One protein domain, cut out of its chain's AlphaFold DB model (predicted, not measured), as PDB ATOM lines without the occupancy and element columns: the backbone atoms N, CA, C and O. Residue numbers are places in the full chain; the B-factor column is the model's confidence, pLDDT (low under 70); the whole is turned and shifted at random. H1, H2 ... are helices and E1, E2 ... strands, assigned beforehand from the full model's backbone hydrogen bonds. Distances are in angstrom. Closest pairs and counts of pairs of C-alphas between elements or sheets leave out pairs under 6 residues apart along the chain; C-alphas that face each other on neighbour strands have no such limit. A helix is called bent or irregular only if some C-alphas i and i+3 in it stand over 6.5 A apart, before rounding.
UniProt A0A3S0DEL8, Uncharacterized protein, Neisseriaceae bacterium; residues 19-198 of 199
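AT A GLANCE: This is residues 19 to 198 of the 199 residues of an uncharacterized protein of Neisseriaceae bacterium (UniProt A0A3S0DEL8). A strongly twisted, curled sheet of five strands makes one lobe, with H1 and H2 packed on it, H8 beside its E5 edge, and H3 crossing the face opposite H2. Beyond H3 a second lobe of helices, H4 to H7, lies off the sheet, the hairpin H5 and H6 among them. The 180 printed residues hold eight named helices and five named strands, in the order E1 E2 E3 E4 H1 H2 E5 H3 H4 H5 H6 H7 H8, and the class is mixed. The sheet, E4 E3 E2 E1 E5, is antiparallel throughout. The whole is compact, with a radius of gyration of the C-alphas of 17.7 A and spans of 54 by 40 by 22 A.

IN THESE COORDINATES: Find C-alpha 26 at (-44.774, -54.077, -46.754); from there E1 runs 20.1 A to residue 32. E2, residues 40 to 48, is 24.7 A long; E3, residues 56 to 64, 25.0 A; E4, residues 75 to 83, 21.4 A, and it bends by 69 degrees at residue 78. Next come H1, residues 85 to 94, H2, 96 to 102, and E5, 105 to 107. H1 is only just irregular: C-alphas 86 and 89 are 6.8 A apart. Look at C-alpha 111, (-39.533, -41.287, -40.312), for the start of H3, which runs 21.0 A to residue 125. H4 is residues 127 to 131, H5 135 to 145, H6 151 to 162 and H7 166 to 177. H8, residues 185 to 196, ends at (-31.322, -42.344, -61.159).

HOW THE PARTS SIT: E1 to E4 form a meander, each strand the antiparallel neighbour of the one before. Look for N 28 and O 43, 2.9 A, between E1 and E2; N 44 and O 60, 2.8 A, between E2 and E3; N 59 and O 81, 2.8 A, between E3 and E4; and N 31 and O 106, 2.8 A, between E1 and E5. H2 and H3 are on opposite faces of the sheet, in three layers, helices on both faces. H3 runs across the strands at a height over the sheet of 9.5 A. H1 is over E4 at a height of 9.1 A. H8 stands at the sheet's level, 1.3 A, and only just touches H1, with 3 pairs of C-alphas within 8 A, the closest Leu 93 and His 194, 7.2 A. H3 touches H7 at a steep tilt of 44 degrees, closest C-alphas Leu 118 and Phe 176, 6.0 A. H5 and H6 form a helical hairpin, closest C-alphas Thr 144 and Arg 151, 5.0 A. H6 and H7 only just touch, with 3 pairs within 8 A, and only at the corner, closest C-alphas Leu 162 and Phe 169, 5.3 A. H4 is close to H5 but not clearly touching, closest C-alphas Phe 130 and Lys 138, 7.0 A. Every O i to N i+4 pair is within hydrogen-bond range in H2 to H8; in H1, 3 of 6 are.

THE WHOLE: The two C-alphas farthest apart are those of Glu 52 and Phe 135, 57.0 A. The printed part has no cut, and no link is long. Mean pLDDT of the printed part is 90.3; residue 198 is under 70.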
ATOM      1  N   VAL A  19     -33.625 -57.597 -53.998       83.12
ATOM      2  CA  VAL A  19     -35.061 -57.632 -53.735       83.12
ATOM      3  C   VAL A  19     -35.295 -58.601 -52.584       83.12
ATOM      4  O   VAL A  19     -34.834 -59.741 -52.622       83.12
ATOM      5  N   TYR A  20     -35.971 -58.143 -51.532       82.75
ATOM      6  CA  TYR A  20     -36.224 -58.969 -50.357       82.75
ATOM      7  C   TYR A  20     -37.630 -59.550 -50.408       82.75
ATOM      8  O   TYR A  20     -38.588 -58.886 -50.785       82.75
ATOM      9  N   HIS A  21     -37.747 -60.805 -49.989       79.44
ATOM     10  CA  HIS A  21     -39.026 -61.468 -49.794       79.44
ATOM     11  C   HIS A  21     -39.397 -61.391 -48.318       79.44
ATOM     12  O   HIS A  21     -38.738 -62.011 -47.478       79.44
ATOM     13  N   THR A  22     -40.444 -60.641 -47.993       73.62
ATOM     14  CA  THR A  22     -40.964 -60.553 -46.628       73.62
ATOM     15  C   THR A  22     -42.209 -61.409 -46.465       73.62
ATOM     16  O   THR A  22     -43.065 -61.495 -47.342       73.62
ATOM     17  N   SER A  23     -42.321 -62.062 -45.309       72.19
ATOM     18  CA  SER A  23     -43.529 -62.806 -44.931       72.19
ATOM     19  C   SER A  23     -44.669 -61.891 -44.477       72.19
ATOM     20  O   SER A  23     -45.812 -62.330 -44.390       72.19
ATOM     21  N   SER A  24     -44.353 -60.642 -44.132       82.81
ATOM     22  CA  SER A  24     -45.308 -59.604 -43.755       82.81
ATOM     23  C   SER A  24     -45.558 -58.643 -44.907       82.81
ATOM     24  O   SER A  24     -44.663 -58.400 -45.720       82.81
ATOM     25  N   SER A  25     -46.751 -58.049 -44.902       87.19
ATOM     26  CA  SER A  25     -47.103 -56.932 -45.769       87.19
ATOM     27  C   SER A  25     -46.107 -55.788 -45.617       87.19
ATOM     28  O   SER A  25     -45.836 -55.348 -44.497       87.19
ATOM     29  N   GLU A  26     -45.599 -55.282 -46.731       91.56
ATOM     30  CA  GLU A  26     -44.774 -54.077 -46.754       91.56
ATOM     31  C   GLU A  26     -45.548 -52.915 -47.355       91.56
ATOM     32  O   GLU A  26     -46.340 -53.086 -48.283       91.56
ATOM     33  N   TYR A  27     -45.287 -51.719 -46.829       94.00
ATOM     34  CA  TYR A  27     -45.909 -50.493 -47.297       94.00
ATOM     35  C   TYR A  27     -44.849 -49.441 -47.583       94.00
ATOM     36  O   TYR A  27     -43.950 -49.210 -46.775       94.00
ATOM     37  N   LEU A  28     -44.988 -48.765 -48.715       95.06
ATOM     38  CA  LEU A  28     -44.179 -47.606 -49.058       95.06
ATOM     39  C   LEU A  28     -45.084 -46.470 -49.518       95.06
ATOM     40  O   LEU A  28     -46.035 -46.683 -50.268       95.06
ATOM     41  N   ILE A  29     -44.786 -45.259 -49.062       96.44
ATOM     42  CA  ILE A  29     -45.544 -44.066 -49.425       96.44
ATOM     43  C   ILE A  29     -44.736 -43.247 -50.420       96.44
ATOM     44  O   ILE A  29     -43.540 -43.021 -50.241       96.44
ATOM     45  N   PHE A  30     -45.425 -42.767 -51.442       95.94
ATOM     46  CA  PHE A  30     -44.953 -41.758 -52.365       95.94
ATOM     47  C   PHE A  30     -45.787 -40.497 -52.176       95.94
ATOM     48  O   PHE A  30     -47.015 -40.578 -52.104       95.94
ATOM     49  N   LYS A  31     -45.140 -39.335 -52.121       94.62
ATOM     50  CA  LYS A  31     -45.794 -38.028 -51.995       94.62
ATOM     51  C   LYS A  31     -45.521 -37.204 -53.246       94.62
ATOM     52  O   LYS A  31     -44.397 -37.179 -53.733       94.62
ATOM     53  N   LYS A  32     -46.547 -36.573 -53.812       93.25
ATOM     54  CA  LYS A  32     -46.413 -35.814 -55.061       93.25
ATOM     55  C   LYS A  32     -45.425 -34.657 -54.887       93.25
ATOM     56  O   LYS A  32     -45.497 -33.949 -53.889       93.25
ATOM     57  N   LYS A  33     -44.554 -34.443 -55.881       86.06
ATOM     58  CA  LYS A  33     -43.538 -33.369 -55.887       86.06
ATOM     59  C   LYS A  33     -44.132 -31.955 -55.855       86.06
ATOM     60  O   LYS A  33     -43.480 -31.012 -55.429       86.06
ATOM     61  N   SER A  34     -45.345 -31.793 -56.380       82.00
ATOM     62  CA  SER A  34     -45.994 -30.488 -56.535       82.00
ATOM     63  C   SER A  34     -46.617 -30.003 -55.226       82.00
ATOM     64  O   SER A  34     -47.385 -30.727 -54.595       82.00
ATOM     65  N   GLU A  35     -46.353 -28.742 -54.879       71.69
ATOM     66  CA  GLU A  35     -46.946 -28.065 -53.718       71.69
ATOM     67  C   GLU A  35     -48.415 -27.657 -53.939       71.69
ATOM     68  O   GLU A  35     -49.149 -27.457 -52.974       71.69
ATOM     69  N   GLU A  36     -48.883 -27.571 -55.191       73.00
ATOM     70  CA  GLU A  36     -50.243 -27.102 -55.511       73.00
ATOM     71  C   GLU A  36     -51.332 -28.091 -55.087       73.00
ATOM     72  O   GLU A  36     -52.464 -27.707 -54.784       73.00
ATOM     73  N   LYS A  37     -51.009 -29.388 -55.088       74.94
ATOM     74  CA  LYS A  37     -51.938 -30.441 -54.691       74.94
ATOM     75  C   LYS A  37     -51.197 -31.549 -53.971       74.94
ATOM     76  O   LYS A  37     -50.493 -32.343 -54.596       74.94
ATOM     77  N   VAL A  38     -51.454 -31.643 -52.671       80.50
ATOM     78  CA  VAL A  38     -50.986 -32.766 -51.871       80.50
ATOM     79  C   VAL A  38     -51.715 -34.028 -52.325       80.50
ATOM     80  O   VAL A  38     -52.944 -34.095 -52.329       80.50
ATOM     81  N   ASP A  39     -50.939 -35.003 -52.775       91.50
ATOM     82  CA  ASP A  39     -51.430 -36.275 -53.278       91.50
ATOM     83  C   ASP A  39     -50.417 -37.366 -52.946       91.50
ATOM     84  O   ASP A  39     -49.208 -37.113 -52.890       91.50
ATOM     85  N   TRP A  40     -50.911 -38.579 -52.729       95.19
ATOM     86  CA  TRP A  40     -50.086 -39.697 -52.301       95.19
ATOM     87  C   TRP A  40     -50.446 -40.973 -53.031       95.19
ATOM     88  O   TRP A  40     -51.614 -41.259 -53.299       95.19
ATOM     89  N   ILE A  41     -49.423 -41.790 -53.234       96.38
ATOM     90  CA  ILE A  41     -49.570 -43.171 -53.659       96.38
ATOM     91  C   ILE A  41     -48.998 -44.054 -52.560       96.38
ATOM     92  O   ILE A  41     -47.899 -43.831 -52.066       96.38
ATOM     93  N   ILE A  42     -49.759 -45.061 -52.169       96.06
ATOM     94  CA  ILE A  42     -49.353 -46.102 -51.239       96.06
ATOM     95  C   ILE A  42     -49.114 -47.358 -52.058       96.06
ATOM     96  O   ILE A  42     -50.038 -47.887 -52.671       96.06
ATOM     97  N   LEU A  43     -47.884 -47.840 -52.047       96.12
ATOM     98  CA  LEU A  43     -47.537 -49.172 -52.504       96.12
ATOM     99  C   LEU A  43     -47.727 -50.140 -51.338       96.12
ATOM    100  O   LEU A  43     -47.161 -49.915 -50.270       96.12
ATOM    101  N   SER A  44     -48.509 -51.194 -51.543       94.69
ATOM    102  CA  SER A  44     -48.536 -52.365 -50.672       94.69
ATOM    103  C   SER A  44     -48.004 -53.580 -51.412       94.69
ATOM    104  O   SER A  44     -48.245 -53.744 -52.609       94.69
ATOM    105  N   ILE A  45     -47.270 -54.417 -50.693       94.25
ATOM    106  CA  ILE A  45     -46.751 -55.685 -51.187       94.25
ATOM    107  C   ILE A  45     -47.204 -56.756 -50.210       94.25
ATOM    108  O   ILE A  45     -46.825 -56.726 -49.041       94.25
ATOM    109  N   ASP A  46     -47.998 -57.700 -50.696       92.94
ATOM    110  CA  ASP A  46     -48.612 -58.746 -49.889       92.94
ATOM    111  C   ASP A  46     -48.339 -60.119 -50.521       92.94
ATOM    112  O   ASP A  46     -48.539 -60.304 -51.721       92.94
ATOM    113  N   TRP A  47     -47.888 -61.103 -49.738       92.88
ATOM    114  CA  TRP A  47     -47.808 -62.492 -50.204       92.88
ATOM    115  C   TRP A  47     -49.141 -63.206 -49.973       92.88
ATOM    116  O   TRP A  47     -49.579 -63.393 -48.835       92.88
ATOM    117  N   ILE A  48     -49.768 -63.653 -51.058       92.38
ATOM    118  CA  ILE A  48     -51.043 -64.362 -51.044       92.38
ATOM    119  C   ILE A  48     -50.781 -65.863 -51.158       92.38
ATOM    120  O   ILE A  48     -50.394 -66.381 -52.208       92.38
ATOM    121  N   ALA A  49     -50.996 -66.580 -50.054       90.12
ATOM    122  CA  ALA A  49     -50.888 -68.032 -50.017       90.12
ATOM    123  C   ALA A  49     -52.124 -68.693 -50.648       90.12
ATOM    124  O   ALA A  49     -53.262 -68.404 -50.273       90.12
ATOM    125  N   VAL A  50     -51.897 -69.636 -51.563       89.50
ATOM    126  CA  VAL A  50     -52.941 -70.450 -52.199       89.50
ATOM    127  C   VAL A  50     -52.784 -71.892 -51.715       89.50
ATOM    128  O   VAL A  50     -51.669 -72.383 -51.580       89.50
ATOM    129  N   LYS A  51     -53.890 -72.581 -51.405       86.69
ATOM    130  CA  LYS A  51     -53.841 -73.915 -50.769       86.69
ATOM    131  C   LYS A  51     -53.183 -74.997 -51.633       86.69
ATOM    132  O   LYS A  51     -52.548 -75.889 -51.087       86.69
ATOM    133  N   GLU A  52     -53.359 -74.933 -52.951       89.19
ATOM    134  CA  GLU A  52     -52.998 -76.020 -53.881       89.19
ATOM    135  C   GLU A  52     -51.889 -75.634 -54.871       89.19
ATOM    136  O   GLU A  52     -51.421 -76.459 -55.657       89.19
ATOM    137  N   HIS A  53     -51.440 -74.381 -54.829       78.44
ATOM    138  CA  HIS A  53     -50.439 -73.837 -55.736       78.44
ATOM    139  C   HIS A  53     -49.439 -72.978 -54.965       78.44
ATOM    140  O   HIS A  53     -49.782 -72.443 -53.909       78.44
ATOM    141  N   PRO A  54     -48.212 -72.800 -55.486       83.88
ATOM    142  CA  PRO A  54     -47.326 -71.761 -54.987       83.88
ATOM    143  C   PRO A  54     -48.069 -70.420 -54.969       83.88
ATOM    144  O   PRO A  54     -48.750 -70.077 -55.938       83.88
ATOM    145  N   GLY A  55     -47.967 -69.699 -53.853       90.44
ATOM    146  CA  GLY A  55     -48.561 -68.372 -53.713       90.44
ATOM    147  C   GLY A  55     -47.968 -67.349 -54.686       90.44
ATOM    148  O   GLY A  55     -47.092 -67.653 -55.504       90.44
ATOM    149  N   TYR A  56     -48.444 -66.116 -54.584       93.06
ATOM    150  CA  TYR A  56     -47.982 -65.007 -55.413       93.06
ATOM    151  C   TYR A  56     -47.920 -63.707 -54.613       93.06
ATOM    152  O   TYR A  56     -48.552 -63.573 -53.569       93.06
ATOM    153  N   TYR A  57     -47.157 -62.744 -55.116       94.31
ATOM    154  CA  TYR A  57     -47.147 -61.381 -54.602       94.31
ATOM    155  C   TYR A  57     -48.277 -60.580 -55.247       94.31
ATOM    156  O   TYR A  57     -48.340 -60.478 -56.474       94.31
ATOM    157  N   GLU A  58     -49.147 -59.990 -54.431       95.38
ATOM    158  CA  GLU A  58     -50.031 -58.903 -54.841       95.38
ATOM    159  C   GLU A  58     -49.332 -57.576 -54.530       95.38
ATOM    160  O   GLU A  58     -49.072 -57.235 -53.377       95.38
ATOM    161  N   ILE A  59     -49.018 -56.823 -55.580       95.50
ATOM    162  CA  ILE A  59     -48.431 -55.492 -55.485       95.50
ATOM    163  C   ILE A  59     -49.523 -54.489 -55.835       95.50
ATOM    164  O   ILE A  59     -49.952 -54.418 -56.989       95.50
ATOM    165  N   SER A  60     -50.001 -53.724 -54.859       96.25
ATOM    166  CA  SER A  60     -51.107 -52.781 -55.048       96.25
ATOM    167  C   SER A  60     -50.653 -51.337 -54.891       96.25
ATOM    168  O   SER A  60     -49.982 -50.980 -53.931       96.25
ATOM    169  N   LEU A  61     -51.085 -50.481 -55.812       96.81
ATOM    170  CA  LEU A  61     -50.996 -49.031 -55.701       96.81
ATOM    171  C   LEU A  61     -52.349 -48.499 -55.258       96.81
ATOM    172  O   LEU A  61     -53.365 -48.781 -55.895       96.81
ATOM    173  N   CYS A  62     -52.368 -47.726 -54.184       95.38
ATOM    174  CA  CYS A  62     -53.578 -47.167 -53.604       95.38
ATOM    175  C   CYS A  62     -53.432 -45.665 -53.350       95.38
ATOM    176  O   CYS A  62     -52.326 -45.173 -53.159       95.38
ATOM    177  N   SER A  63     -54.543 -44.942 -53.286       94.25
ATOM    178  CA  SER A  63     -54.597 -43.540 -52.847       94.25
ATOM    179  C   SER A  63     -55.552 -43.380 -51.663       94.25
ATOM    180  O   SER A  63     -56.512 -44.148 -51.555       94.25
ATOM    181  N   PRO A  64     -55.325 -42.411 -50.759       92.25
ATOM    182  CA  PRO A  64     -56.286 -42.079 -49.711       92.25
ATOM    183  C   PRO A  64     -57.602 -41.587 -50.318       92.25
ATOM    184  O   PRO A  64     -57.615 -40.771 -51.238       92.25
ATOM    185  N   ILE A  65     -58.722 -42.078 -49.787       91.19
ATOM    186  CA  ILE A  65     -60.055 -41.634 -50.195       91.19
ATOM    187  C   ILE A  65     -60.484 -40.499 -49.256       91.19
ATOM    188  O   ILE A  65     -60.521 -40.711 -48.039       91.19
ATOM    189  N   PRO A  66     -60.850 -39.316 -49.778       90.06
ATOM    190  CA  PRO A  66     -61.448 -38.266 -48.964       90.06
ATOM    191  C   PRO A  66     -62.776 -38.718 -48.349       90.06
ATOM    192  O   PRO A  66     -63.592 -39.353 -49.023       90.06
ATOM    193  N   ASN A  67     -63.030 -38.356 -47.089       87.56
ATOM    194  CA  ASN A  67     -64.328 -38.582 -46.427       87.56
ATOM    195  C   ASN A  67     -64.794 -40.039 -46.427       87.56
ATOM    196  O   ASN A  67     -65.960 -40.367 -46.665       87.56
ATOM    197  N   SER A  68     -63.854 -40.941 -46.185       87.12
ATOM    198  CA  SER A  68     -64.065 -42.371 -46.349       87.12
ATOM    199  C   SER A  68     -64.183 -43.121 -45.023       87.12
ATOM    200  O   SER A  68     -64.581 -44.288 -45.006       87.12
ATOM    201  N   PHE A  69     -63.924 -42.442 -43.902       80.94
ATOM    202  CA  PHE A  69     -64.061 -42.987 -42.552       80.94
ATOM    203  C   PHE A  69     -65.420 -43.660 -42.310       80.94
ATOM    204  O   PHE A  69     -65.465 -44.800 -41.852       80.94
ATOM    205  N   SER A  70     -66.520 -43.004 -42.686       74.25
ATOM    206  CA  SER A  70     -67.885 -43.533 -42.527       74.25
ATOM    207  C   SER A  70     -68.178 -44.759 -43.398       74.25
ATOM    208  O   SER A  70     -69.100 -45.515 -43.105       74.25
ATOM    209  N   LYS A  71     -67.384 -44.983 -44.452       77.25
ATOM    210  CA  LYS A  71     -67.546 -46.077 -45.420       77.25
ATOM    211  C   LYS A  71     -66.689 -47.301 -45.083       77.25
ATOM    212  O   LYS A  71     -66.775 -48.303 -45.783       77.25
ATOM    213  N   GLY A  72     -65.821 -47.216 -44.071       74.94
ATOM    214  CA  GLY A  72     -64.907 -48.299 -43.683       74.94
ATOM    215  C   GLY A  72     -63.770 -48.584 -44.676       74.94
ATOM    216  O   GLY A  72     -62.897 -49.396 -44.382       74.94
ATOM    217  N   VAL A  73     -63.727 -47.898 -45.823       78.69
ATOM    218  CA  VAL A  73     -62.686 -48.038 -46.851       78.69
ATOM    219  C   VAL A  73     -61.799 -46.803 -46.805       78.69
ATOM    220  O   VAL A  73     -62.298 -45.701 -46.967       78.69
ATOM    221  N   LYS A  74     -60.492 -46.949 -46.571       80.75
ATOM    222  CA  LYS A  74     -59.569 -45.804 -46.383       80.75
ATOM    223  C   LYS A  74     -58.764 -45.463 -47.626       80.75
ATOM    224  O   LYS A  74     -58.430 -44.305 -47.852       80.75
ATOM    225  N   PHE A  75     -58.498 -46.476 -48.440       89.38
ATOM    226  CA  PHE A  75     -57.671 -46.357 -49.625       89.38
ATOM    227  C   PHE A  75     -58.401 -46.951 -50.826       89.38
ATOM    228  O   PHE A  75     -59.007 -48.018 -50.718       89.38
ATOM    229  N   SER A  76     -58.351 -46.259 -51.958       91.81
ATOM    230  CA  SER A  76     -58.838 -46.760 -53.240       91.81
ATOM    231  C   SER A  76     -57.679 -47.367 -53.999       91.81
ATOM    232  O   SER A  76     -56.652 -46.716 -54.179       91.81
ATOM    233  N   ARG A  77     -57.852 -48.603 -54.469       93.81
ATOM    234  CA  ARG A  77     -56.886 -49.256 -55.349       93.81
ATOM    235  C   ARG A  77     -56.877 -48.534 -56.699       93.81
ATOM    236  O   ARG A  77     -57.901 -48.462 -57.370       93.81
ATOM    237  N   ILE A  78     -55.718 -48.007 -57.073       94.31
ATOM    238  CA  ILE A  78     -55.431 -47.411 -58.382       94.31
ATOM    239  C   ILE A  78     -55.117 -48.531 -59.374       94.31
ATOM    240  O   ILE A  78     -55.670 -48.584 -60.470       94.31
ATOM    241  N   LYS A  79     -54.221 -49.437 -58.976       95.81
ATOM    242  CA  LYS A  79     -53.724 -50.539 -59.803       95.81
ATOM    243  C   LYS A  79     -53.263 -51.684 -58.908       95.81
ATOM    244  O   LYS A  79     -52.820 -51.444 -57.789       95.81
ATOM    245  N   SER A  80     -53.339 -52.912 -59.401       95.94
ATOM    246  CA  SER A  80     -52.714 -54.075 -58.771       95.94
ATOM    247  C   SER A  80     -51.979 -54.915 -59.803       95.94
ATOM    248  O   SER A  80     -52.382 -54.981 -60.968       95.94
ATOM    249  N   PHE A  81     -50.911 -55.562 -59.358       95.44
ATOM    250  CA  PHE A  81     -50.086 -56.463 -60.142       95.44
ATOM    251  C   PHE A  81     -49.935 -57.766 -59.369       95.44
ATOM    252  O   PHE A  81     -49.490 -57.764 -58.225       95.44
ATOM    253  N   GLU A  82     -50.288 -58.878 -60.000       94.81
ATOM    254  CA  GLU A  82     -50.008 -60.204 -59.460       94.81
ATOM    255  C   GLU A  82     -48.695 -60.702 -60.058       94.81
ATOM    256  O   GLU A  82     -48.513 -60.671 -61.280       94.81
ATOM    257  N   ARG A  83     -47.750 -61.101 -59.209       94.06
ATOM    258  CA  ARG A  83     -46.427 -61.566 -59.635       94.06
ATOM    259  C   ARG A  83     -46.082 -62.862 -58.933       94.06
ATOM    260  O   ARG A  83     -46.102 -62.947 -57.704       94.06
ATOM    261  N   LYS A  84     -45.726 -63.880 -59.710       91.50
ATOM    262  CA  LYS A  84     -45.151 -65.106 -59.147       91.50
ATOM    263  C   LYS A  84     -43.794 -64.804 -58.523       91.50
ATOM    264  O   LYS A  84     -43.168 -63.790 -58.823       91.50
ATOM    265  N   TRP A  85     -43.307 -65.721 -57.691       84.50
ATOM    266  CA  TRP A  85     -42.014 -65.574 -57.019       84.50
ATOM    267  C   TRP A  85     -40.862 -65.218 -57.982       84.50
ATOM    268  O   TRP A  85     -40.109 -64.292 -57.711       84.50
ATOM    269  N   ASN A  86     -40.794 -65.862 -59.152       84.12
ATOM    270  CA  ASN A  86     -39.768 -65.617 -60.176       84.12
ATOM    271  C   ASN A  86     -39.974 -64.326 -60.999       84.12
ATOM    272  O   ASN A  86     -39.107 -63.942 -61.778       84.12
ATOM    273  N   GLU A  87     -41.139 -63.688 -60.889       89.31
ATOM    274  CA  GLU A  87     -41.487 -62.449 -61.599       89.31
ATOM    275  C   GLU A  87     -41.386 -61.225 -60.683       89.31
ATOM    276  O   GLU A  87     -41.308 -60.095 -61.165       89.31
ATOM    277  N   TYR A  88     -41.393 -61.447 -59.369       88.75
ATOM    278  CA  TYR A  88     -41.391 -60.408 -58.348       88.75
ATOM    279  C   TYR A  88     -40.143 -59.526 -58.410       88.75
ATOM    280  O   TYR A  88     -40.252 -58.305 -58.382       88.75
ATOM    281  N   GLU A  89     -38.962 -60.122 -58.574       85.12
ATOM    282  CA  GLU A  89     -37.726 -59.348 -58.713       85.12
ATOM    283  C   GLU A  89     -37.752 -58.497 -59.989       85.12
ATOM    284  O   GLU A  89     -37.494 -57.293 -59.958       85.12
ATOM    285  N   ASN A  90     -38.170 -59.099 -61.105       87.38
ATOM    286  CA  ASN A  90     -38.263 -58.427 -62.401       87.38
ATOM    287  C   ASN A  90     -39.247 -57.251 -62.397       87.38
ATOM    288  O   ASN A  90     -39.048 -56.300 -63.153       87.38
ATOM    289  N   PHE A  91     -40.282 -57.290 -61.552       90.19
ATOM    290  CA  PHE A  91     -41.236 -56.191 -61.419       90.19
ATOM    291  C   PHE A  91     -40.528 -54.885 -61.044       90.19
ATOM    292  O   PHE A  91     -40.645 -53.894 -61.764       90.19
ATOM    293  N   PHE A  92     -39.732 -54.881 -59.974       86.31
ATOM    294  CA  PHE A  92     -39.054 -53.655 -59.546       86.31
ATOM    295  C   PHE A  92     -37.954 -53.223 -60.508       86.31
ATOM    296  O   PHE A  92     -37.637 -52.040 -60.572       86.31
ATOM    297  N   LEU A  93     -37.388 -54.145 -61.284       81.88
ATOM    298  CA  LEU A  93     -36.318 -53.810 -62.215       81.88
ATOM    299  C   LEU A  93     -36.841 -53.242 -63.544       81.88
ATOM    300  O   LEU A  93     -36.198 -52.363 -64.127       81.88
ATOM    301  N   PHE A  94     -37.989 -53.728 -64.032       84.00
ATOM    302  CA  PHE A  94     -38.393 -53.540 -65.432       84.00
ATOM    303  C   PHE A  94     -39.847 -53.098 -65.653       84.00
ATOM    304  O   PHE A  94     -40.211 -52.809 -66.797       84.00
ATOM    305  N   GLU A  95     -40.687 -53.010 -64.616       89.44
ATOM    306  CA  GLU A  95     -42.105 -52.668 -64.787       89.44
ATOM    307  C   GLU A  95     -42.312 -51.175 -65.083       89.44
ATOM    308  O   GLU A  95     -42.507 -50.344 -64.192       89.44
ATOM    309  N   LYS A  96     -42.296 -50.819 -66.370       89.44
ATOM    310  CA  LYS A  96     -42.464 -49.432 -66.831       89.44
ATOM    311  C   LYS A  96     -43.784 -48.817 -66.378       89.44
ATOM    312  O   LYS A  96     -43.821 -47.620 -66.108       89.44
ATOM    313  N   GLU A  97     -44.859 -49.604 -66.305       90.75
ATOM    314  CA  GLU A  97     -46.164 -49.089 -65.884       90.75
ATOM    315  C   GLU A  97     -46.110 -48.555 -64.447       90.75
ATOM    316  O   GLU A  97     -46.553 -47.437 -64.194       90.75
ATOM    317  N   PHE A  98     -45.492 -49.305 -63.529       92.50
ATOM    318  CA  PHE A  98     -45.290 -48.876 -62.145       92.50
ATOM    319  C   PHE A  98     -44.503 -47.560 -62.078       92.50
ATOM    320  O   PHE A  98     -44.980 -46.592 -61.483       92.50
ATOM    321  N   TYR A  99     -43.346 -47.489 -62.743       91.25
ATOM    322  CA  TYR A  99     -42.504 -46.289 -62.727       91.25
ATOM    323  C   TYR A  99     -43.191 -45.071 -63.349       91.25
ATOM    324  O   TYR A  99     -43.067 -43.970 -62.818       91.25
ATOM    325  N   ASN A 100     -43.980 -45.259 -64.409       91.31
ATOM    326  CA  ASN A 100     -44.755 -44.181 -65.017       91.31
ATOM    327  C   ASN A 100     -45.816 -43.603 -64.072       91.31
ATOM    328  O   ASN A 100     -46.068 -42.401 -64.127       91.31
ATOM    329  N   ILE A 101     -46.428 -44.433 -63.219       92.38
ATOM    330  CA  ILE A 101     -47.427 -43.984 -62.238       92.38
ATOM    331  C   ILE A 101     -46.767 -43.141 -61.141       92.38
ATOM    332  O   ILE A 101     -47.306 -42.107 -60.752       92.38
ATOM    333  N   VAL A 102     -45.593 -43.553 -60.654       92.94
ATOM    334  CA  VAL A 102     -44.930 -42.889 -59.518       92.94
ATOM    335  C   VAL A 102     -43.904 -41.823 -59.917       92.94
ATOM    336  O   VAL A 102     -43.320 -41.209 -59.030       92.94
ATOM    337  N   LYS A 103     -43.654 -41.580 -61.210       90.94
ATOM    338  CA  LYS A 103     -42.571 -40.692 -61.699       90.94
ATOM    339  C   LYS A 103     -42.594 -39.271 -61.110       90.94
ATOM    340  O   LYS A 103     -41.543 -38.699 -60.831       90.94
ATOM    341  N   ASP A 104     -43.791 -38.735 -60.871       91.69
ATOM    342  CA  ASP A 104     -44.010 -37.366 -60.379       91.69
ATOM    343  C   ASP A 104     -44.127 -37.295 -58.843       91.69
ATOM    344  O   ASP A 104     -44.525 -36.272 -58.278       91.69
ATOM    345  N   TYR A 105     -43.800 -38.390 -58.153       93.88
ATOM    346  CA  TYR A 105     -43.885 -38.513 -56.703       93.88
ATOM    347  C   TYR A 105     -42.516 -38.827 -56.114       93.88
ATOM    348  O   TYR A 105     -41.780 -39.638 -56.671       93.88
ATOM    349  N   ASP A 106     -42.194 -38.263 -54.962       93.44
ATOM    350  CA  ASP A 106     -41.018 -38.603 -54.168       93.44
ATOM    351  C   ASP A 106     -41.305 -39.759 -53.222       93.44
ATOM    352  O   ASP A 106     -42.422 -39.924 -52.732       93.44
ATOM    353  N   VAL A 107     -40.283 -40.578 -52.976       95.06
ATOM    354  CA  VAL A 107     -40.359 -41.672 -52.008       95.06
ATOM    355  C   VAL A 107     -40.253 -41.088 -50.603       95.06
ATOM    356  O   VAL A 107     -39.313 -40.360 -50.298       95.06
ATOM    357  N   VAL A 108     -41.191 -41.436 -49.724       94.94
ATOM    358  CA  VAL A 108     -41.136 -41.038 -48.317       94.94
ATOM    359  C   VAL A 108     -40.190 -41.981 -47.572       94.94
ATOM    360  O   VAL A 108     -40.557 -43.102 -47.220       94.94
ATOM    361  N   SER A 109     -38.953 -41.532 -47.364       93.31
ATOM    362  CA  SER A 109     -37.863 -42.338 -46.794       93.31
ATOM    363  C   SER A 109     -37.503 -41.977 -45.348       93.31
ATOM    364  O   SER A 109     -36.938 -42.805 -44.628       93.31
ATOM    365  N   ALA A 110     -37.859 -40.775 -44.883       93.25
ATOM    366  CA  ALA A 110     -37.620 -40.328 -43.515       93.25
ATOM    367  C   ALA A 110     -38.805 -40.636 -42.585       93.25
ATOM    368  O   ALA A 110     -39.970 -40.557 -42.970       93.25
ATOM    369  N   LYS A 111     -38.507 -40.949 -41.317       92.06
ATOM    370  CA  LYS A 111     -39.533 -41.287 -40.312       92.06
ATOM    371  C   LYS A 111     -40.485 -40.131 -40.008       92.06
ATOM    372  O   LYS A 111     -41.678 -40.371 -39.845       92.06
ATOM    373  N   ASP A 112     -39.969 -38.908 -39.908       92.12
ATOM    374  CA  ASP A 112     -40.819 -37.742 -39.651       92.12
ATOM    375  C   ASP A 112     -41.701 -37.436 -40.875       92.12
ATOM    376  O   ASP A 112     -42.902 -37.233 -40.714       92.12
ATOM    377  N   ASP A 113     -41.166 -37.528 -42.097       92.00
ATOM    378  CA  ASP A 113     -41.956 -37.347 -43.327       92.00
ATOM    379  C   ASP A 113     -43.050 -38.406 -43.477       92.00
ATOM    380  O   ASP A 113     -44.169 -38.098 -43.898       92.00
ATOM    381  N   LEU A 114     -42.756 -39.651 -43.090       94.06
ATOM    382  CA  LEU A 114     -43.741 -40.723 -42.999       94.06
ATOM    383  C   LEU A 114     -44.837 -40.364 -41.997       94.06
ATOM    384  O   LEU A 114     -46.016 -40.418 -42.341       94.06
ATOM    385  N   PHE A 115     -44.466 -39.962 -40.782       94.88
ATOM    386  CA  PHE A 115     -45.420 -39.574 -39.746       94.88
ATOM    387  C   PHE A 115     -46.343 -38.438 -40.210       94.88
ATOM    388  O   PHE A 115     -47.563 -38.540 -40.071       94.88
ATOM    389  N   PHE A 116     -45.783 -37.388 -40.816       94.06
ATOM    390  CA  PHE A 116     -46.564 -36.271 -41.343       94.06
ATOM    391  C   PHE A 116     -47.444 -36.677 -42.524       94.06
ATOM    392  O   PHE A 116     -48.609 -36.292 -42.564       94.06
ATOM    393  N   SER A 117     -46.936 -37.496 -43.447       94.50
ATOM    394  CA  SER A 117     -47.726 -37.990 -44.583       94.50
ATOM    395  C   SER A 117     -48.913 -38.827 -44.109       94.50
ATOM    396  O   SER A 117     -50.031 -38.644 -44.585       94.50
ATOM    397  N   LEU A 118     -48.701 -39.705 -43.126       95.44
ATOM    398  CA  LEU A 118     -49.772 -40.489 -42.517       95.44
ATOM    399  C   LEU A 118     -50.806 -39.597 -41.834       95.44
ATOM    400  O   LEU A 118     -52.003 -39.847 -41.974       95.44
ATOM    401  N   TRP A 119     -50.360 -38.567 -41.109       95.94
ATOM    402  CA  TRP A 119     -51.256 -37.603 -40.475       95.94
ATOM    403  C   TRP A 119     -52.125 -36.880 -41.507       95.94
ATOM    404  O   TRP A 119     -53.342 -36.819 -41.358       95.94
ATOM    405  N   GLU A 120     -51.524 -36.391 -42.589       94.62
ATOM    406  CA  GLU A 120     -52.242 -35.714 -43.671       94.62
ATOM    407  C   GLU A 120     -53.272 -36.641 -44.334       94.62
ATOM    408  O   GLU A 120     -54.434 -36.261 -44.483       94.62
ATOM    409  N   MET A 121     -52.890 -37.881 -44.660       95.31
ATOM    410  CA  MET A 121     -53.824 -38.881 -45.194       95.31
ATOM    411  C   MET A 121     -54.969 -39.174 -44.219       95.31
ATOM    412  O   MET A 121     -56.122 -39.303 -44.632       95.31
ATOM    413  N   PHE A 122     -54.664 -39.276 -42.923       95.44
ATOM    414  CA  PHE A 122     -55.664 -39.479 -41.882       95.44
ATOM    415  C   PHE A 122     -56.663 -38.320 -41.852       95.44
ATOM    416  O   PHE A 122     -57.869 -38.573 -41.874       95.44
ATOM    417  N   VAL A 123     -56.187 -37.074 -41.882       94.88
ATOM    418  CA  VAL A 123     -57.052 -35.890 -41.947       94.88
ATOM    419  C   VAL A 123     -57.929 -35.921 -43.198       94.88
ATOM    420  O   VAL A 123     -59.143 -35.780 -43.072       94.88
ATOM    421  N   VAL A 124     -57.365 -36.213 -44.375       93.25
ATOM    422  CA  VAL A 124     -58.121 -36.324 -45.639       93.25
ATOM    423  C   VAL A 124     -59.229 -37.382 -45.552       93.25
ATOM    424  O   VAL A 124     -60.373 -37.130 -45.938       93.25
ATOM    425  N   SER A 125     -58.940 -38.560 -44.999       93.25
ATOM    426  CA  SER A 125     -59.944 -39.624 -44.854       93.25
ATOM    427  C   SER A 125     -61.046 -39.309 -43.832       93.25
ATOM    428  O   SER A 125     -62.106 -39.943 -43.879       93.25
ATOM    429  N   HIS A 126     -60.823 -38.345 -42.933       94.38
ATOM    430  CA  HIS A 126     -61.742 -37.953 -41.854       94.38
ATOM    431  C   HIS A 126     -62.198 -36.488 -41.963       94.38
ATOM    432  O   HIS A 126     -62.684 -35.930 -40.978       94.38
ATOM    433  N   ASP A 127     -62.070 -35.864 -43.135       92.25
ATOM    434  CA  ASP A 127     -62.339 -34.436 -43.348       92.25
ATOM    435  C   ASP A 127     -63.755 -34.023 -42.876       92.25
ATOM    436  O   ASP A 127     -63.905 -33.077 -42.108       92.25
ATOM    437  N   GLU A 128     -64.786 -34.824 -43.148       93.06
ATOM    438  CA  GLU A 128     -66.168 -34.591 -42.710       93.06
ATOM    439  C   GLU A 128     -66.300 -34.625 -41.179       93.06
ATOM    440  O   GLU A 128     -67.090 -33.881 -40.589       93.06
ATOM    441  N   TRP A 129     -65.531 -35.488 -40.510       94.44
ATOM    442  CA  TRP A 129     -65.520 -35.551 -39.051       94.44
ATOM    443  C   TRP A 129     -64.858 -34.304 -38.459       94.44
ATOM    444  O   TRP A 129     -65.409 -33.706 -37.530       94.44
ATOM    445  N   PHE A 130     -63.728 -33.876 -39.027       94.81
ATOM    446  CA  PHE A 130     -63.034 -32.648 -38.633       94.81
ATOM    447  C   PHE A 130     -63.872 -31.392 -38.915       94.81
ATOM    448  O   PHE A 130     -63.942 -30.482 -38.085       94.81
ATOM    449  N   PHE A 131     -64.610 -31.373 -40.025       93.62
ATOM    450  CA  PHE A 131     -65.516 -30.289 -40.392       93.62
ATOM    451  C   PHE A 131     -66.637 -30.067 -39.363       93.62
ATOM    452  O   PHE A 131     -67.105 -28.941 -39.191       93.62
ATOM    453  N   LYS A 132     -67.051 -31.102 -38.626       94.94
ATOM    454  CA  LYS A 132     -68.097 -31.007 -37.590       94.94
ATOM    455  C   LYS A 132     -67.578 -30.538 -36.223       94.94
ATOM    456  O   LYS A 132     -68.385 -30.325 -35.320       94.94
ATOM    457  N   GLN A 133     -66.266 -30.366 -36.050       95.75
ATOM    458  CA  GLN A 133     -65.680 -29.965 -34.767       95.75
ATOM    459  C   GLN A 133     -65.854 -28.467 -34.468       95.75
ATOM    460  O   GLN A 133     -66.168 -27.655 -35.346       95.75
ATOM    461  N   LYS A 134     -65.636 -28.099 -33.198       95.69
ATOM    462  CA  LYS A 134     -65.632 -26.702 -32.732       95.69
ATOM    463  C   LYS A 134     -64.502 -25.898 -33.385       95.69
ATOM    464  O   LYS A 134     -63.513 -26.470 -33.836       95.69
ATOM    465  N   PHE A 135     -64.651 -24.572 -33.393       94.94
ATOM    466  CA  PHE A 135     -63.686 -23.650 -33.999       94.94
ATOM    467  C   PHE A 135     -62.255 -23.866 -33.485       94.94
ATOM    468  O   PHE A 135     -61.364 -24.072 -34.297       94.94
ATOM    469  N   ASP A 136     -62.059 -23.953 -32.167       94.12
ATOM    470  CA  ASP A 136     -60.727 -24.119 -31.562       94.12
ATOM    471  C   ASP A 136     -60.010 -25.393 -32.047       94.12
ATOM    472  O   ASP A 136     -58.805 -25.400 -32.291       94.12
ATOM    473  N   ILE A 137     -60.765 -26.477 -32.257       94.75
ATOM    474  CA  ILE A 137     -60.233 -27.743 -32.778       94.75
ATOM    475  C   ILE A 137     -59.869 -27.608 -34.253       94.75
ATOM    476  O   ILE A 137     -58.849 -28.135 -34.689       94.75
ATOM    477  N   LYS A 138     -60.674 -26.888 -35.036       95.69
ATOM    478  CA  LYS A 138     -60.345 -26.600 -36.437       95.69
ATOM    479  C   LYS A 138     -59.098 -25.730 -36.542       95.69
ATOM    480  O   LYS A 138     -58.251 -25.997 -37.385       95.69
ATOM    481  N   GLU A 139     -58.949 -24.734 -35.674       94.94
ATOM    482  CA  GLU A 139     -57.747 -23.902 -35.621       94.94
ATOM    483  C   GLU A 139     -56.504 -24.743 -35.300       94.94
ATOM    484  O   GLU A 139     -55.495 -24.646 -36.000       94.94
ATOM    485  N   LEU A 140     -56.590 -25.622 -34.294       95.31
ATOM    486  CA  LEU A 140     -55.514 -26.563 -33.983       95.31
ATOM    487  C   LEU A 140     -55.212 -27.482 -35.175       95.31
ATOM    488  O   LEU A 140     -54.047 -27.661 -35.518       95.31
ATOM    489  N   LEU A 141     -56.239 -28.013 -35.849       95.88
ATOM    490  CA  LEU A 141     -56.081 -28.845 -37.045       95.88
ATOM    491  C   LEU A 141     -55.296 -28.115 -38.135       95.88
ATOM    492  O   LEU A 141     -54.351 -28.685 -38.673       95.88
ATOM    493  N   PHE A 142     -55.631 -26.859 -38.439       93.94
ATOM    494  CA  PHE A 142     -54.890 -26.086 -39.437       93.94
ATOM    495  C   PHE A 142     -53.413 -25.936 -39.059       93.94
ATOM    496  O   PHE A 142     -52.553 -26.127 -39.914       93.94
ATOM    497  N   LYS A 143     -53.097 -25.730 -37.773       94.56
ATOM    498  CA  LYS A 143     -51.704 -25.709 -37.284       94.56
ATOM    499  C   LYS A 143     -50.986 -27.056 -37.452       94.56
ATOM    500  O   LYS A 143     -49.773 -27.067 -37.630       94.56
ATOM    501  N   THR A 144     -51.712 -28.181 -37.435       94.88
ATOM    502  CA  THR A 144     -51.142 -29.515 -37.724       94.88
ATOM    503  C   THR A 144     -50.878 -29.775 -39.210       94.88
ATOM    504  O   THR A 144     -50.145 -30.708 -39.550       94.88
ATOM    505  N   LEU A 145     -51.508 -29.010 -40.102       91.88
ATOM    506  CA  LEU A 145     -51.342 -29.119 -41.555       91.88
ATOM    507  C   LEU A 145     -50.335 -28.103 -42.095       91.88
ATOM    508  O   LEU A 145     -49.773 -28.310 -43.166       91.88
ATOM    509  N   ASP A 146     -50.096 -27.036 -41.340       85.56
ATOM    510  CA  ASP A 146     -49.114 -26.017 -41.662       85.56
ATOM    511  C   ASP A 146     -47.676 -26.562 -41.553       85.56
ATOM    512  O   ASP A 146     -47.337 -27.318 -40.638       85.56
ATOM    513  N   GLY A 147     -46.811 -26.178 -42.494       76.44
ATOM    514  CA  GLY A 147     -45.435 -26.674 -42.644       76.44
ATOM    515  C   GLY A 147     -44.441 -26.103 -41.624       76.44
ATOM    516  O   GLY A 147     -43.247 -26.009 -41.905       76.44
ATOM    517  N   ASN A 148     -44.919 -25.665 -40.461       83.56
ATOM    518  CA  ASN A 148     -44.104 -25.002 -39.450       83.56
ATOM    519  C   ASN A 148     -43.318 -26.003 -38.576       83.56
ATOM    520  O   ASN A 148     -43.597 -27.201 -38.529       83.56
ATOM    521  N   LYS A 149     -42.305 -25.507 -37.853       85.19
ATOM    522  CA  LYS A 149     -41.423 -26.343 -37.012       85.19
ATOM    523  C   LYS A 149     -42.142 -26.988 -35.822       85.19
ATOM    524  O   LYS A 149     -41.706 -28.030 -35.342       85.19
ATOM    525  N   ASP A 150     -43.242 -26.391 -35.374       91.31
ATOM    526  CA  ASP A 150     -44.017 -26.848 -34.219       91.31
ATOM    527  C   ASP A 150     -45.130 -27.832 -34.603       91.31
ATOM    528  O   ASP A 150     -45.853 -28.329 -33.738       91.31
ATOM    529  N   ARG A 151     -45.249 -28.175 -35.890       93.31
ATOM    530  CA  ARG A 151     -46.286 -29.053 -36.442       93.31
ATOM    531  C   ARG A 151     -46.477 -30.336 -35.639       93.31
ATOM    532  O   ARG A 151     -47.606 -30.712 -35.335       93.31
ATOM    533  N   LYS A 152     -45.379 -30.996 -35.260       94.44
ATOM    534  CA  LYS A 152     -45.407 -32.242 -34.479       94.44
ATOM    535  C   LYS A 152     -46.065 -32.055 -33.112       94.44
ATOM    536  O   LYS A 152     -46.911 -32.856 -32.739       94.44
ATOM    537  N   LYS A 153     -45.750 -30.956 -32.422       95.50
ATOM    538  CA  LYS A 153     -46.366 -30.606 -31.137       95.50
ATOM    539  C   LYS A 153     -47.877 -30.414 -31.287       95.50
ATOM    540  O   LYS A 153     -48.635 -30.936 -30.477       95.50
ATOM    541  N   TYR A 154     -48.323 -29.721 -32.336       96.31
ATOM    542  CA  TYR A 154     -49.757 -29.549 -32.591       96.31
ATOM    543  C   TYR A 154     -50.455 -30.873 -32.925       96.31
ATOM    544  O   TYR A 154     -51.596 -31.080 -32.512       96.31
ATOM    545  N   ILE A 155     -49.783 -31.783 -33.641       96.50
ATOM    546  CA  ILE A 155     -50.294 -33.141 -33.869       96.50
ATOM    547  C   ILE A 155     -50.431 -33.881 -32.538       96.50
ATOM    548  O   ILE A 155     -51.482 -34.459 -32.290       96.50
ATOM    549  N   ASP A 156     -49.428 -33.827 -31.663       95.56
ATOM    550  CA  ASP A 156     -49.485 -34.485 -30.354       95.56
ATOM    551  C   ASP A 156     -50.647 -33.946 -29.499       95.56
ATOM    552  O   ASP A 156     -51.420 -34.727 -28.938       95.56
ATOM    553  N   GLU A 157     -50.844 -32.623 -29.466       96.25
ATOM    554  CA  GLU A 157     -51.996 -31.987 -28.810       96.25
ATOM    555  C   GLU A 157     -53.332 -32.448 -29.419       96.25
ATOM    556  O   GLU A 157     -54.273 -32.789 -28.692       96.25
ATOM    557  N   MET A 158     -53.415 -32.529 -30.751       96.38
ATOM    558  CA  MET A 158     -54.604 -33.036 -31.435       96.38
ATOM    559  C   MET A 158     -54.849 -34.511 -31.106       96.38
ATOM    560  O   MET A 158     -55.985 -34.903 -30.866       96.38
ATOM    561  N   VAL A 159     -53.811 -35.342 -31.047       95.94
ATOM    562  CA  VAL A 159     -53.922 -36.769 -30.710       95.94
ATOM    563  C   VAL A 159     -54.449 -36.959 -29.286       95.94
ATOM    564  O   VAL A 159     -55.287 -37.839 -29.063       95.94
ATOM    565  N   VAL A 160     -54.039 -36.111 -28.337       95.81
ATOM    566  CA  VAL A 160     -54.623 -36.088 -26.986       95.81
ATOM    567  C   VAL A 160     -56.117 -35.780 -27.054       95.81
ATOM    568  O   VAL A 160     -56.909 -36.495 -26.439       95.81
ATOM    569  N   PHE A 161     -56.532 -34.792 -27.848       94.94
ATOM    570  CA  PHE A 161     -57.955 -34.515 -28.062       94.94
ATOM    571  C   PHE A 161     -58.690 -35.708 -28.697       94.94
ATOM    572  O   PHE A 161     -59.750 -36.114 -28.216       94.94
ATOM    573  N   LEU A 162     -58.111 -36.321 -29.735       94.62
ATOM    574  CA  LEU A 162     -58.686 -37.483 -30.413       94.62
ATOM    575  C   LEU A 162     -58.875 -38.670 -29.467       94.62
ATOM    576  O   LEU A 162     -59.821 -39.426 -29.662       94.62
ATOM    577  N   SER A 163     -58.040 -38.827 -28.435       94.50
ATOM    578  CA  SER A 163     -58.156 -39.923 -27.462       94.50
ATOM    579  C   SER A 163     -59.505 -39.950 -26.724       94.50
ATOM    580  O   SER A 163     -59.960 -41.020 -26.319       94.50
ATOM    581  N   ALA A 164     -60.200 -38.808 -26.636       93.50
ATOM    582  CA  ALA A 164     -61.561 -38.728 -26.107       93.50
ATOM    583  C   ALA A 164     -62.618 -39.344 -27.050       93.50
ATOM    584  O   ALA A 164     -63.739 -39.623 -26.623       93.50
ATOM    585  N   ASN A 165     -62.276 -39.579 -28.322       93.06
ATOM    586  CA  ASN A 165     -63.081 -40.313 -29.293       93.06
ATOM    587  C   ASN A 165     -62.352 -41.603 -29.725       93.06
ATOM    588  O   ASN A 165     -61.600 -41.600 -30.706       93.06
ATOM    589  N   PRO A 166     -62.605 -42.740 -29.046       93.31
ATOM    590  CA  PRO A 166     -61.873 -43.980 -29.286       93.31
ATOM    591  C   PRO A 166     -61.944 -44.478 -30.731       93.31
ATOM    592  O   PRO A 166     -60.994 -45.080 -31.215       93.31
ATOM    593  N   ILE A 167     -63.045 -44.225 -31.443       92.19
ATOM    594  CA  ILE A 167     -63.221 -44.704 -32.820       92.19
ATOM    595  C   ILE A 167     -62.240 -43.987 -33.754       92.19
ATOM    596  O   ILE A 167     -61.525 -44.627 -34.528       92.19
ATOM    597  N   VAL A 168     -62.173 -42.659 -33.657       93.12
ATOM    598  CA  VAL A 168     -61.282 -41.840 -34.489       93.12
ATOM    599  C   VAL A 168     -59.824 -42.035 -34.075       93.12
ATOM    600  O   VAL A 168     -58.959 -42.210 -34.935       93.12
ATOM    601  N   PHE A 169     -59.549 -42.116 -32.774       94.94
ATOM    602  CA  PHE A 169     -58.209 -42.401 -32.264       94.94
ATOM    603  C   PHE A 169     -57.685 -43.774 -32.704       94.94
ATOM    604  O   PHE A 169     -56.558 -43.882 -33.187       94.94
ATOM    605  N   ASN A 170     -58.503 -44.826 -32.608       93.31
ATOM    606  CA  ASN A 170     -58.113 -46.162 -33.062       93.31
ATOM    607  C   ASN A 170     -57.911 -46.210 -34.579       93.31
ATOM    608  O   ASN A 170     -57.057 -46.952 -35.058       93.31
ATOM    609  N   SER A 171     -58.655 -45.399 -35.340       91.94
ATOM    610  CA  SER A 171     -58.429 -45.239 -36.776       91.94
ATOM    611  C   SER A 171     -57.031 -44.684 -37.059       91.94
ATOM    612  O   SER A 171     -56.318 -45.270 -37.871       91.94
ATOM    613  N   TRP A 172     -56.618 -43.622 -36.357       94.50
ATOM    614  CA  TRP A 172     -55.266 -43.060 -36.444       94.50
ATOM    615  C   TRP A 172     -54.194 -44.084 -36.045       94.50
ATOM    616  O   TRP A 172     -53.300 -44.406 -36.830       94.50
ATOM    617  N   LYS A 173     -54.320 -44.661 -34.847       94.00
ATOM    618  CA  LYS A 173     -53.326 -45.584 -34.291       94.00
ATOM    619  C   LYS A 173     -53.206 -46.876 -35.105       94.00
ATOM    620  O   LYS A 173     -52.120 -47.205 -35.566       94.00
ATOM    621  N   GLY A 174     -54.305 -47.601 -35.291       89.38
ATOM    622  CA  GLY A 174     -54.273 -48.944 -35.874       89.38
ATOM    623  C   GLY A 174     -54.148 -48.947 -37.395       89.38
ATOM    624  O   GLY A 174     -53.465 -49.790 -37.969       89.38
ATOM    625  N   CYS A 175     -54.800 -48.008 -38.085       88.12
ATOM    626  CA  CYS A 175     -54.868 -48.072 -39.548       88.12
ATOM    627  C   CYS A 175     -53.834 -47.214 -40.270       88.12
ATOM    628  O   CYS A 175     -53.595 -47.475 -41.449       88.12
ATOM    629  N   PHE A 176     -53.241 -46.230 -39.592       91.94
ATOM    630  CA  PHE A 176     -52.166 -45.411 -40.148       91.94
ATOM    631  C   PHE A 176     -50.839 -45.702 -39.441       91.94
ATOM    632  O   PHE A 176     -49.909 -46.169 -40.084       91.94
ATOM    633  N   LEU A 177     -50.727 -45.523 -38.123       92.19
ATOM    634  CA  LEU A 177     -49.421 -45.671 -37.464       92.19
ATOM    635  C   LEU A 177     -48.915 -47.118 -37.399       92.19
ATOM    636  O   LEU A 177     -47.778 -47.388 -37.777       92.19
ATOM    637  N   GLU A 178     -49.734 -48.056 -36.924       90.00
ATOM    638  CA  GLU A 178     -49.313 -49.455 -36.771       90.00
ATOM    639  C   GLU A 178     -49.104 -50.138 -38.124       90.00
ATOM    640  O   GLU A 178     -48.165 -50.916 -38.283       90.00
ATOM    641  N   LYS A 179     -49.938 -49.801 -39.113       87.75
ATOM    642  CA  LYS A 179     -49.870 -50.378 -40.458       87.75
ATOM    643  C   LYS A 179     -48.627 -49.939 -41.239       87.75
ATOM    644  O   LYS A 179     -48.091 -50.727 -42.005       87.75
ATOM    645  N   PHE A 180     -48.152 -48.716 -41.020       90.00
ATOM    646  CA  PHE A 180     -47.012 -48.131 -41.733       90.00
ATOM    647  C   PHE A 180     -45.801 -47.929 -40.812       90.00
ATOM    648  O   PHE A 180     -45.003 -47.021 -41.013       90.00
ATOM    649  N   LYS A 181     -45.670 -48.749 -39.764       82.06
ATOM    650  CA  LYS A 181     -44.677 -48.555 -38.696       82.06
ATOM    651  C   LYS A 181     -43.224 -48.589 -39.188       82.06
ATOM    652  O   LYS A 181     -42.358 -47.951 -38.586       82.06
ATOM    653  N   GLU A 182     -42.952 -49.344 -40.247       86.50
ATOM    654  CA  GLU A 182     -41.603 -49.585 -40.752       86.50
ATOM    655  C   GLU A 182     -41.496 -49.179 -42.221       86.50
ATOM    656  O   GLU A 182     -42.340 -49.530 -43.039       86.50
ATOM    657  N   ILE A 183     -40.438 -48.428 -42.540       90.38
ATOM    658  CA  ILE A 183     -40.097 -48.063 -43.914       90.38
ATOM    659  C   ILE A 183     -39.210 -49.184 -44.471       90.38
ATOM    660  O   ILE A 183     -38.127 -49.407 -43.913       90.38
ATOM    661  N   PRO A 184     -39.602 -49.869 -45.562       91.06
ATOM    662  CA  PRO A 184     -38.775 -50.894 -46.186       91.06
ATOM    663  C   PRO A 184     -37.575 -50.235 -46.883       91.06
ATOM    664  O   PRO A 184     -37.615 -49.884 -48.060       91.06
ATOM    665  N   LEU A 185     -36.480 -50.032 -46.141       89.38
ATOM    666  CA  LEU A 185     -35.298 -49.300 -46.626       89.38
ATOM    667  C   LEU A 185     -34.656 -49.936 -47.863       89.38
ATOM    668  O   LEU A 185     -34.046 -49.234 -48.666       89.38
ATOM    669  N   TRP A 186     -34.766 -51.257 -48.014       88.62
ATOM    670  CA  TRP A 186     -34.285 -51.952 -49.204       88.62
ATOM    671  C   TRP A 186     -35.054 -51.502 -50.455       88.62
ATOM    672  O   TRP A 186     -34.443 -51.223 -51.485       88.62
ATOM    673  N   LEU A 187     -36.374 -51.348 -50.331       90.69
ATOM    674  CA  LEU A 187     -37.270 -50.959 -51.410       90.69
ATOM    675  C   LEU A 187     -37.097 -49.483 -51.769       90.69
ATOM    676  O   LEU A 187     -37.052 -49.144 -52.948       90.69
ATOM    677  N   VAL A 188     -36.916 -48.620 -50.760       92.00
ATOM    678  CA  VAL A 188     -36.552 -47.206 -50.960       92.00
ATOM    679  C   VAL A 188     -35.297 -47.105 -51.828       92.00
ATOM    680  O   VAL A 188     -35.336 -46.507 -52.901       92.00
ATOM    681  N   LYS A 189     -34.207 -47.765 -51.409       89.81
ATOM    682  CA  LYS A 189     -32.926 -47.749 -52.131       89.81
ATOM    683  C   LYS A 189     -33.057 -48.287 -53.551       89.81
ATOM    684  O   LYS A 189     -32.461 -47.732 -54.471       89.81
ATOM    685  N   LEU A 190     -33.816 -49.369 -53.725       89.31
ATOM    686  CA  LEU A 190     -34.040 -49.986 -55.028       89.31
ATOM    687  C   LEU A 190     -34.732 -49.012 -55.990       89.31
ATOM    688  O   LEU A 190     -34.260 -48.805 -57.107       89.31
ATOM    689  N   ILE A 191     -35.809 -48.369 -55.538       89.94
ATOM    690  CA  ILE A 191     -36.590 -47.433 -56.354       89.94
ATOM    691  C   ILE A 191     -35.784 -46.176 -56.684       89.94
ATOM    692  O   ILE A 191     -35.781 -45.738 -57.835       89.94
ATOM    693  N   GLU A 192     -35.079 -45.605 -55.706       88.88
ATOM    694  CA  GLU A 192     -34.228 -44.426 -55.915       88.88
ATOM    695  C   GLU A 192     -33.108 -44.717 -56.921       88.88
ATOM    696  O   GLU A 192     -32.911 -43.964 -57.879       88.88
ATOM    697  N   LYS A 193     -32.430 -45.862 -56.775       86.62
ATOM    698  CA  LYS A 193     -31.385 -46.299 -57.707       86.62
ATOM    699  C   LYS A 193     -31.933 -46.511 -59.117       86.62
ATOM    700  O   LYS A 193     -31.280 -46.118 -60.084       86.62
ATOM    701  N   HIS A 194     -33.132 -47.073 -59.264       83.94
ATOM    702  CA  HIS A 194     -33.757 -47.235 -60.578       83.94
ATOM    703  C   HIS A 194     -34.145 -45.910 -61.232       83.94
ATOM    704  O   HIS A 194     -33.921 -45.753 -62.431       83.94
ATOM    705  N   ARG A 195     -34.651 -44.941 -60.464       80.88
ATOM    706  CA  ARG A 195     -34.952 -43.597 -60.978       80.88
ATOM    707  C   ARG A 195     -33.702 -42.887 -61.486       80.88
ATOM    708  O   ARG A 195     -33.713 -42.407 -62.610       80.88
ATOM    709  N   SER A 196     -32.599 -42.946 -60.735       80.06
ATOM    710  CA  SER A 196     -31.322 -42.344 -61.159       80.06
ATOM    711  C   SER A 196     -30.723 -42.941 -62.440       80.06
ATOM    712  O   SER A 196     -29.854 -42.332 -63.047       80.06
ATOM    713  N   ARG A 197     -31.154 -44.142 -62.852       77.75
ATOM    714  CA  ARG A 197     -30.719 -44.783 -64.105       77.75
ATOM    715  C   ARG A 197     -31.578 -44.386 -65.312       77.75
ATOM    716  O   ARG A 197     -31.215 -44.735 -66.432       77.75
ATOM    717  N   GLN A 198     -32.743 -43.779 -65.082       65.94
ATOM    718  CA  GLN A 198     -33.697 -43.385 -66.123       65.94
ATOM    719  C   GLN A 198     -33.633 -41.887 -66.468       65.94
ATOM    720  O   GLN A 198     -34.185 -41.504 -67.499       65.94
TER     721      GLN A 198